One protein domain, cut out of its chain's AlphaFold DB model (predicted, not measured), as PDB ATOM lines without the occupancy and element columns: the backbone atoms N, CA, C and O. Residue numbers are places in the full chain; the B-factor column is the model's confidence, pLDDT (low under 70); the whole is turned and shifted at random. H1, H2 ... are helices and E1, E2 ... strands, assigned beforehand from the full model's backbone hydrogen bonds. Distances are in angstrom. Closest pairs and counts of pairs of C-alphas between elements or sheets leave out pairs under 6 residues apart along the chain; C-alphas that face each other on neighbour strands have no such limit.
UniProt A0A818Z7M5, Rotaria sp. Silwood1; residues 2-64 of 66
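AT A GLANCE: This is residues 2 to 64 of the 66 residues of a protein of Rotaria sp. Silwood1 (UniProt A0A818Z7M5). This is a drawn-out model with little regular structure: a small hairpin, E1 and E2, sits amid long loops, helix H1 sticks out at one end, and short helix H2 lies at the other. The printed part has 63 residues, 23 in named elements, in the order H1, E1, E2, H2; the two-strand sheet is antiparallel and the class mixed. It is only just extended, close to loose, with a radius of gyration of the C-alphas of 16.4 A and spans of 48 by 24 by 14 A.

IN THESE COORDINATES: Find C-alpha 32 at (21.847, -18.765, 49.372); E1 runs from there to residue 34, 6.6 A. E2 is residues 39 to 41, 6.5 A. H1, residues 2 to 12, begins at (9.654, 1.595, 55.048) and runs 16.0 A. H2, residues 58 to 63, 8.7 A, ends at (36.815, -26.343, 42.753).

HOW THE PARTS SIT: In the hairpin, look for N 34 and O 39, 2.9 A apart, within hydrogen-bond range; the strand directions differ by 161 degrees. H1 and H2 are apart. Each O i to N i+4 pair in H1 and H2 is within hydrogen-bond range.

THE WHOLE: The C-alphas of His 3 and Pro 57 are farthest apart, 49.0 A. The printed part has no cut. Links H1 to E1 and E2 to H2 are long. Residues 2 to 16 and 54 to 59 stand free. Residues 2, 3 and 64 have pLDDT under 70.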
ATOM      1  N   LEU A   2      10.191   2.606  54.107       64.31
ATOM      2  CA  LEU A   2       9.654   1.595  55.048       64.31
ATOM      3  C   LEU A   2       8.139   1.318  54.918       64.31
ATOM      4  O   LEU A   2       7.723   0.166  54.885       64.31
ATOM      5  N   HIS A   3       7.318   2.360  54.747       69.69
ATOM      6  CA  HIS A   3       5.856   2.224  54.637       69.69
ATOM      7  C   HIS A   3       5.371   1.353  53.464       69.69
ATOM      8  O   HIS A   3       4.297   0.757  53.543       69.69
ATOM      9  N   ILE A   4       6.130   1.285  52.367       76.31
ATOM     10  CA  ILE A   4       5.746   0.518  51.173       76.31
ATOM     11  C   ILE A   4       5.994  -0.973  51.415       76.31
ATOM     12  O   ILE A   4       5.131  -1.801  51.126       76.31
ATOM     13  N   THR A   5       7.137  -1.309  52.013       79.38
ATOM     14  CA  THR A   5       7.519  -2.690  52.324       79.38
ATOM     15  C   THR A   5       6.578  -3.310  53.352       79.38
ATOM     16  O   THR A   5       6.071  -4.407  53.134       79.38
ATOM     17  N   THR A   6       6.238  -2.578  54.420       82.81
ATOM     18  CA  THR A   6       5.289  -3.059  55.437       82.81
ATOM     19  C   THR A   6       3.916  -3.357  54.836       82.81
ATOM     20  O   THR A   6       3.355  -4.422  55.085       82.81
ATOM     21  N   LYS A   7       3.384  -2.465  53.986       85.62
ATOM     22  CA  LYS A   7       2.097  -2.691  53.306       85.62
ATOM     23  C   LYS A   7       2.131  -3.920  52.391       85.62
ATOM     24  O   LYS A   7       1.153  -4.663  52.346       85.62
ATOM     25  N   ARG A   8       3.240  -4.151  51.680       83.44
ATOM     26  CA  ARG A   8       3.412  -5.314  50.796       83.44
ATOM     27  C   ARG A   8       3.431  -6.625  51.587       83.44
ATOM     28  O   ARG A   8       2.687  -7.535  51.239       83.44
ATOM     29  N   ASN A   9       4.187  -6.666  52.684       83.31
ATOM     30  CA  ASN A   9       4.306  -7.844  53.549       83.31
ATOM     31  C   ASN A   9       2.981  -8.186  54.248       83.31
ATOM     32  O   ASN A   9       2.613  -9.351  54.364       83.31
ATOM     33  N   LEU A  10       2.217  -7.174  54.676       88.19
ATOM     34  CA  LEU A  10       0.895  -7.406  55.265       88.19
ATOM     35  C   LEU A  10      -0.092  -8.003  54.253       88.19
ATOM     36  O   LEU A  10      -0.941  -8.814  54.618       88.19
ATOM     37  N   ARG A  11       0.025  -7.634  52.971       87.06
ATOM     38  CA  ARG A  11      -0.839  -8.157  51.905       87.06
ATOM     39  C   ARG A  11      -0.534  -9.620  51.564       87.06
ATOM     40  O   ARG A  11      -1.449 -10.331  51.156       87.06
ATOM     41  N   SER A  12       0.709 -10.074  51.740       84.50
ATOM     42  CA  SER A  12       1.123 -11.452  51.437       84.50
ATOM     43  C   SER A  12       0.802 -12.468  52.541       84.50
ATOM     44  O   SER A  12       0.785 -13.657  52.253       84.50
ATOM     45  N   LEU A  13       0.464 -12.038  53.767       85.75
ATOM     46  CA  LEU A  13       0.190 -12.918  54.924       85.75
ATOM     47  C   LEU A  13      -0.866 -14.014  54.696       85.75
ATOM     48  O   LEU A  13      -0.843 -15.032  55.378       85.75
ATOM     49  N   ARG A  14      -1.829 -13.795  53.794       88.62
ATOM     50  CA  ARG A  14      -2.919 -14.746  53.499       88.62
ATOM     51  C   ARG A  14      -2.897 -15.258  52.060       88.62
ATOM     52  O   ARG A  14      -3.869 -15.858  51.616       88.62
ATOM     53  N   GLN A  15      -1.837 -14.952  51.321       88.44
ATOM     54  CA  GLN A  15      -1.671 -15.403  49.946       88.44
ATOM     55  C   GLN A  15      -0.829 -16.681  49.929       88.44
ATOM     56  O   GLN A  15       0.006 -16.868  50.817       88.44
ATOM     57  N   PRO A  16      -1.034 -17.569  48.943       86.31
ATOM     58  CA  PRO A  16      -0.130 -18.688  48.741       86.31
ATOM     59  C   PRO A  16       1.295 -18.177  48.497       86.31
ATOM     60  O   PRO A  16       1.500 -17.115  47.906       86.31
ATOM     61  N   ILE A  17       2.276 -18.947  48.963       83.12
ATOM     62  CA  ILE A  17       3.693 -18.653  48.750       83.12
ATOM     63  C   ILE A  17       4.005 -18.771  47.257       83.12
ATOM     64  O   ILE A  17       3.819 -19.832  46.659       83.12
ATOM     65  N   ASP A  18       4.515 -17.688  46.678       84.00
ATOM     66  CA  ASP A  18       5.020 -17.672  45.311       84.00
ATOM     67  C   ASP A  18       6.491 -18.098  45.291       84.00
ATOM     68  O   ASP A  18       7.391 -17.322  45.620       84.00
ATOM     69  N   ARG A  19       6.727 -19.344  44.871       82.06
ATOM     70  CA  ARG A  19       8.062 -19.950  44.769       82.06
ATOM     71  C   ARG A  19       8.932 -19.354  43.659       82.06
ATOM     72  O   ARG A  19      10.102 -19.692  43.581       82.06
ATOM     73  N   THR A  20       8.383 -18.500  42.794       84.12
ATOM     74  CA  THR A  20       9.158 -17.809  41.750       84.12
ATOM     75  C   THR A  20       9.775 -16.501  42.247       84.12
ATOM     76  O   THR A  20      10.545 -15.863  41.527       84.12
ATOM     77  N   THR A  21       9.459 -16.092  43.481       82.19
ATOM     78  CA  THR A  21       9.957 -14.847  44.067       82.19
ATOM     79  C   THR A  21      11.408 -14.992  44.505       82.19
ATOM     80  O   THR A  21      11.762 -15.929  45.211       82.19
ATOM     81  N   TRP A  22      12.235 -14.016  44.138       80.12
ATOM     82  CA  TRP A  22      13.622 -13.936  44.590       80.12
ATOM     83  C   TRP A  22      13.720 -13.000  45.791       80.12
ATOM     84  O   TRP A  22      13.258 -11.859  45.743       80.12
ATOM     85  N   GLU A  23      14.346 -13.477  46.864       78.00
ATOM     86  CA  GLU A  23      14.599 -12.673  48.066       78.00
ATOM     87  C   GLU A  23      15.792 -11.725  47.886       78.00
ATOM     88  O   GLU A  23      15.867 -10.678  48.531       78.00
ATOM     89  N   PHE A  24      16.703 -12.066  46.970       79.31
ATOM     90  CA  PHE A  24      17.967 -11.370  46.772       79.31
ATOM     91  C   PHE A  24      18.111 -10.838  45.338       79.31
ATOM     92  O   PHE A  24      17.738 -11.522  44.380       79.31
ATOM     93  N   PRO A  25      18.679  -9.631  45.157       81.12
ATOM     94  CA  PRO A  25      19.057  -9.123  43.845       81.12
ATOM     95  C   PRO A  25      20.032 -10.054  43.100       81.12
ATOM     96  O   PRO A  25      20.938 -10.615  43.720       81.12
ATOM     97  N   PRO A  26      19.942 -10.140  41.760       79.19
ATOM     98  CA  PRO A  26      20.766 -11.054  40.963       79.19
ATOM     99  C   PRO A  26      22.256 -10.668  40.910       79.19
ATOM    100  O   PRO A  26      23.085 -11.478  40.511       79.19
ATOM    101  N   VAL A  27      22.602  -9.437  41.296       77.19
ATOM    102  CA  VAL A  27      23.968  -8.882  41.226       77.19
ATOM    103  C   VAL A  27      24.841  -9.231  42.435       77.19
ATOM    104  O   VAL A  27      26.009  -8.853  42.472       77.19
ATOM    105  N   ILE A  28      24.296  -9.916  43.441       82.75
ATOM    106  CA  ILE A  28      25.048 -10.275  44.647       82.75
ATOM    107  C   ILE A  28      26.026 -11.414  44.339       82.75
ATOM    108  O   ILE A  28      25.657 -12.417  43.734       82.75
ATOM    109  N   VAL A  29      27.270 -11.272  44.801       79.38
ATOM    110  CA  VAL A  29      28.307 -12.312  44.727       79.38
ATOM    111  C   VAL A  29      28.219 -13.193  45.977       79.38
ATOM    112  O   VAL A  29      28.995 -13.037  46.915       79.38
ATOM    113  N   ASN A  30      27.199 -14.048  46.044       81.25
ATOM    114  CA  ASN A  30      27.014 -15.030  47.119       81.25
ATOM    115  C   ASN A  30      26.087 -16.161  46.645       81.25
ATOM    116  O   ASN A  30      25.438 -16.005  45.618       81.25
ATOM    117  N   ALA A  31      25.982 -17.257  47.392       83.31
ATOM    118  CA  ALA A  31      24.971 -18.296  47.198       83.31
ATOM    119  C   ALA A  31      24.096 -18.414  48.453       83.31
ATOM    120  O   ALA A  31      24.569 -18.212  49.572       83.31
ATOM    121  N   PHE A  32      22.814 -18.734  48.274       85.50
ATOM    122  CA  PHE A  32      21.847 -18.765  49.372       85.50
ATOM    123  C   PHE A  32      21.081 -20.083  49.404       85.50
ATOM    124  O   PHE A  32      20.692 -20.606  48.362       85.50
ATOM    125  N   TYR A  33      20.821 -20.581  50.613       86.12
ATOM    126  CA  TYR A  33      19.916 -21.698  50.859       86.12
ATOM    127  C   TYR A  33      18.731 -21.219  51.697       86.12
ATOM    128  O   TYR A  33      18.921 -20.676  52.787       86.12
ATOM    129  N   ASN A  34      17.514 -21.431  51.196       84.19
ATOM    130  CA  ASN A  34      16.282 -21.166  51.931       84.19
ATOM    131  C   ASN A  34      15.694 -22.496  52.443       84.19
ATOM    132  O   ASN A  34      15.118 -23.243  51.650       84.19
ATOM    133  N   PRO A  35      15.772 -22.799  53.755       84.50
ATOM    134  CA  PRO A  35      15.260 -24.054  54.305       84.50
ATOM    135  C   PRO A  35      13.729 -24.148  54.289       84.50
ATOM    136  O   PRO A  35      13.187 -25.248  54.259       84.50
ATOM    137  N   SER A  36      13.014 -23.019  54.306       84.19
ATOM    138  CA  SER A  36      11.545 -23.003  54.290       84.19
ATOM    139  C   SER A  36      10.978 -23.356  52.916       84.19
ATOM    140  O   SER A  36       9.906 -23.954  52.832       84.19
ATOM    141  N   LEU A  37      11.696 -23.006  51.847       85.06
ATOM    142  CA  LEU A  37      11.355 -23.384  50.473       85.06
ATOM    143  C   LEU A  37      12.121 -24.619  49.986       85.06
ATOM    144  O   LEU A  37      11.746 -25.186  48.961       85.06
ATOM    145  N   ASN A  38      13.142 -25.042  50.739       85.50
ATOM    146  CA  ASN A  38      14.127 -26.042  50.340       85.50
ATOM    147  C   ASN A  38      14.726 -25.720  48.959       85.50
ATOM    148  O   ASN A  38      14.701 -26.547  48.049       85.50
ATOM    149  N   ASP A  39      15.201 -24.482  48.805       85.69
ATOM    150  CA  ASP A  39      15.694 -23.930  47.541       85.69
ATOM    151  C   ASP A  39      17.141 -23.436  47.665       85.69
ATOM    152  O   ASP A  39      17.537 -22.903  48.707       85.69
ATOM    153  N   ILE A  40      17.922 -23.612  46.597       85.56
ATOM    154  CA  ILE A  40      19.312 -23.162  46.476       85.56
ATOM    155  C   ILE A  40      19.379 -22.157  45.326       85.56
ATOM    156  O   ILE A  40      19.096 -22.494  44.179       85.56
ATOM    157  N   CYS A  41      19.816 -20.934  45.620       85.19
ATOM    158  CA  CYS A  41      19.912 -19.858  44.641       85.19
ATOM    159  C   CYS A  41      21.373 -19.466  44.381       85.19
ATOM    160  O   CYS A  41      22.116 -19.147  45.314       85.19
ATOM    161  N   PHE A  42      21.746 -19.444  43.096       85.81
ATOM    162  CA  PHE A  42      23.018 -18.933  42.579       85.81
ATOM    163  C   PHE A  42      22.750 -17.685  41.716       85.81
ATOM    164  O   PHE A  42      22.458 -17.806  40.524       85.81
ATOM    165  N   PRO A  43      22.801 -16.476  42.302       85.69
ATOM    166  CA  PRO A  43      22.673 -15.216  41.581       85.69
ATOM    167  C   PRO A  43      23.736 -15.063  40.487       85.69
ATOM    168  O   PRO A  43      24.856 -15.550  40.615       85.69
ATOM    169  N   ALA A  44      23.429 -14.303  39.437       82.00
ATOM    170  CA  ALA A  44      24.360 -14.067  38.331       82.00
ATOM    171  C   ALA A  44      25.713 -13.482  38.785       82.00
ATOM    172  O   ALA A  44      26.733 -13.754  38.160       82.00
ATOM    173  N   GLY A  45      25.739 -12.736  39.894       78.19
ATOM    174  CA  GLY A  45      26.966 -12.187  40.471       78.19
ATOM    175  C   GLY A  45      28.001 -13.230  40.912       78.19
ATOM    176  O   GLY A  45      29.185 -12.913  40.906       78.19
ATOM    177  N   ILE A  46      27.608 -14.462  41.265       80.06
ATOM    178  CA  ILE A  46      28.571 -15.532  41.597       80.06
ATOM    179  C   ILE A  46      28.998 -16.347  40.369       80.06
ATOM    180  O   ILE A  46      30.000 -17.049  40.415       80.06
ATOM    181  N   LEU A  47      28.294 -16.234  39.238       83.81
ATOM    182  CA  LEU A  47      28.573 -16.992  38.008       83.81
ATOM    183  C   LEU A  47      29.618 -16.300  37.116       83.81
ATOM    184  O   LEU A  47      29.468 -16.216  35.897       83.81
ATOM    185  N   GLN A  48      30.671 -15.790  37.744       84.00
ATOM    186  CA  GLN A  48      31.815 -15.147  37.106       84.00
ATOM    187  C   GLN A  48      33.115 -15.677  37.720       84.00
ATOM    188  O   GLN A  48      33.102 -16.354  38.748       84.00
ATOM    189  N   LEU A  49      34.254 -15.366  37.101       78.31
ATOM    190  CA  LEU A  49      35.570 -15.682  37.665       78.31
ATOM    191  C   LEU A  49      35.713 -15.058  39.070       78.31
ATOM    192  O   LEU A  49      35.277 -13.920  39.261       78.31
ATOM    193  N   PRO A  50      36.330 -15.753  40.044       78.31
ATOM    194  CA  PRO A  50      37.031 -17.044  39.944       78.31
ATOM    195  C   PRO A  50      36.134 -18.294  40.050       78.31
ATOM    196  O   PRO A  50      36.627 -19.399  39.859       78.31
ATOM    197  N   PHE A  51      34.837 -18.139  40.322       76.81
ATOM    198  CA  PHE A  51      33.945 -19.248  40.677       76.81
ATOM    199  C   PHE A  51      33.435 -20.048  39.474       76.81
ATOM    200  O   PHE A  51      33.282 -21.265  39.559       76.81
ATOM    201  N   PHE A  52      33.140 -19.383  38.353       81.69
ATOM    202  CA  PHE A  52      32.613 -20.058  37.168       81.69
ATOM    203  C   PHE A  52      32.977 -19.345  35.865       81.69
ATOM    204  O   PHE A  52      32.792 -18.134  35.726       81.69
ATOM    205  N   HIS A  53      33.427 -20.110  34.869       84.81
ATOM    206  CA  HIS A  53      33.527 -19.645  33.487       84.81
ATOM    207  C   HIS A  53      33.306 -20.793  32.490       84.81
ATOM    208  O   HIS A  53      33.761 -21.919  32.689       84.81
ATOM    209  N   LYS A  54      32.615 -20.528  31.375       84.00
ATOM    210  CA  LYS A  54      32.283 -21.576  30.388       84.00
ATOM    211  C   LYS A  54      33.507 -22.115  29.634       84.00
ATOM    212  O   LYS A  54      33.498 -23.261  29.201       84.00
ATOM    213  N   ASP A  55      34.534 -21.280  29.480       87.06
ATOM    214  CA  ASP A  55      35.727 -21.593  28.683       87.06
ATOM    215  C   ASP A  55      36.896 -22.152  29.523       87.06
ATOM    216  O   ASP A  55      37.961 -22.416  28.970       87.06
ATOM    217  N   VAL A  56      36.733 -22.339  30.845       81.69
ATOM    218  CA  VAL A  56      37.783 -22.938  31.696       81.69
ATOM    219  C   VAL A  56      37.603 -24.455  31.848       81.69
ATOM    220  O   VAL A  56      36.474 -24.957  31.796       81.69
ATOM    221  N   PRO A  57      38.696 -25.217  32.058       83.19
ATOM    222  CA  PRO A  57      38.615 -26.632  32.396       83.19
ATOM    223  C   PRO A  57      37.644 -26.914  33.546       83.19
ATOM    224  O   PRO A  57      37.650 -26.231  34.569       83.19
ATOM    225  N   LYS A  58      36.842 -27.979  33.407       81.69
ATOM    226  CA  LYS A  58      35.770 -28.319  34.360       81.69
ATOM    227  C   LYS A  58      36.244 -28.419  35.813       81.69
ATOM    228  O   LYS A  58      35.484 -28.070  36.706       81.69
ATOM    229  N   TYR A  59      37.477 -28.874  36.050       82.31
ATOM    230  CA  TYR A  59      38.014 -29.024  37.404       82.31
ATOM    231  C   TYR A  59      38.110 -27.690  38.160       82.31
ATOM    232  O   TYR A  59      37.876 -27.680  39.361       82.31
ATOM    233  N   LEU A  60      38.364 -26.574  37.466       80.25
ATOM    234  CA  LEU A  60      38.393 -25.240  38.079       80.25
ATOM    235  C   LEU A  60      36.988 -24.796  38.501       80.25
ATOM    236  O   LEU A  60      36.794 -24.329  39.616       80.25
ATOM    237  N   ASN A  61      35.984 -25.043  37.656       82.62
ATOM    238  CA  ASN A  61      34.588 -24.724  37.975       82.62
ATOM    239  C   ASN A  61      34.033 -25.560  39.142       82.62
ATOM    240  O   ASN A  61      33.204 -25.070  39.899       82.62
ATOM    241  N   TYR A  62      34.453 -26.823  39.288       80.44
ATOM    242  CA  TYR A  62      34.048 -27.652  40.432       80.44
ATOM    243  C   TYR A  62      34.795 -27.296  41.720       80.44
ATOM    244  O   TYR A  62      34.237 -27.477  42.799       80.44
ATOM    245  N   GLY A  63      36.037 -26.816  41.611       77.38
ATOM    246  CA  GLY A  63      36.815 -26.343  42.753       77.38
ATOM    247  C   GLY A  63      36.278 -25.038  43.338       77.38
ATOM    248  O   GLY A  63      36.424 -24.813  44.533       77.38
ATOM    249  N   GLY A  64      35.630 -24.200  42.520       62.03
ATOM    250  CA  GLY A  64      35.068 -22.916  42.953       62.03
ATOM    251  C   GLY A  64      36.121 -21.870  43.330       62.03
ATOM    252  O   GLY A  64      35.764 -20.755  43.696       62.03
TER     253      GLY A  64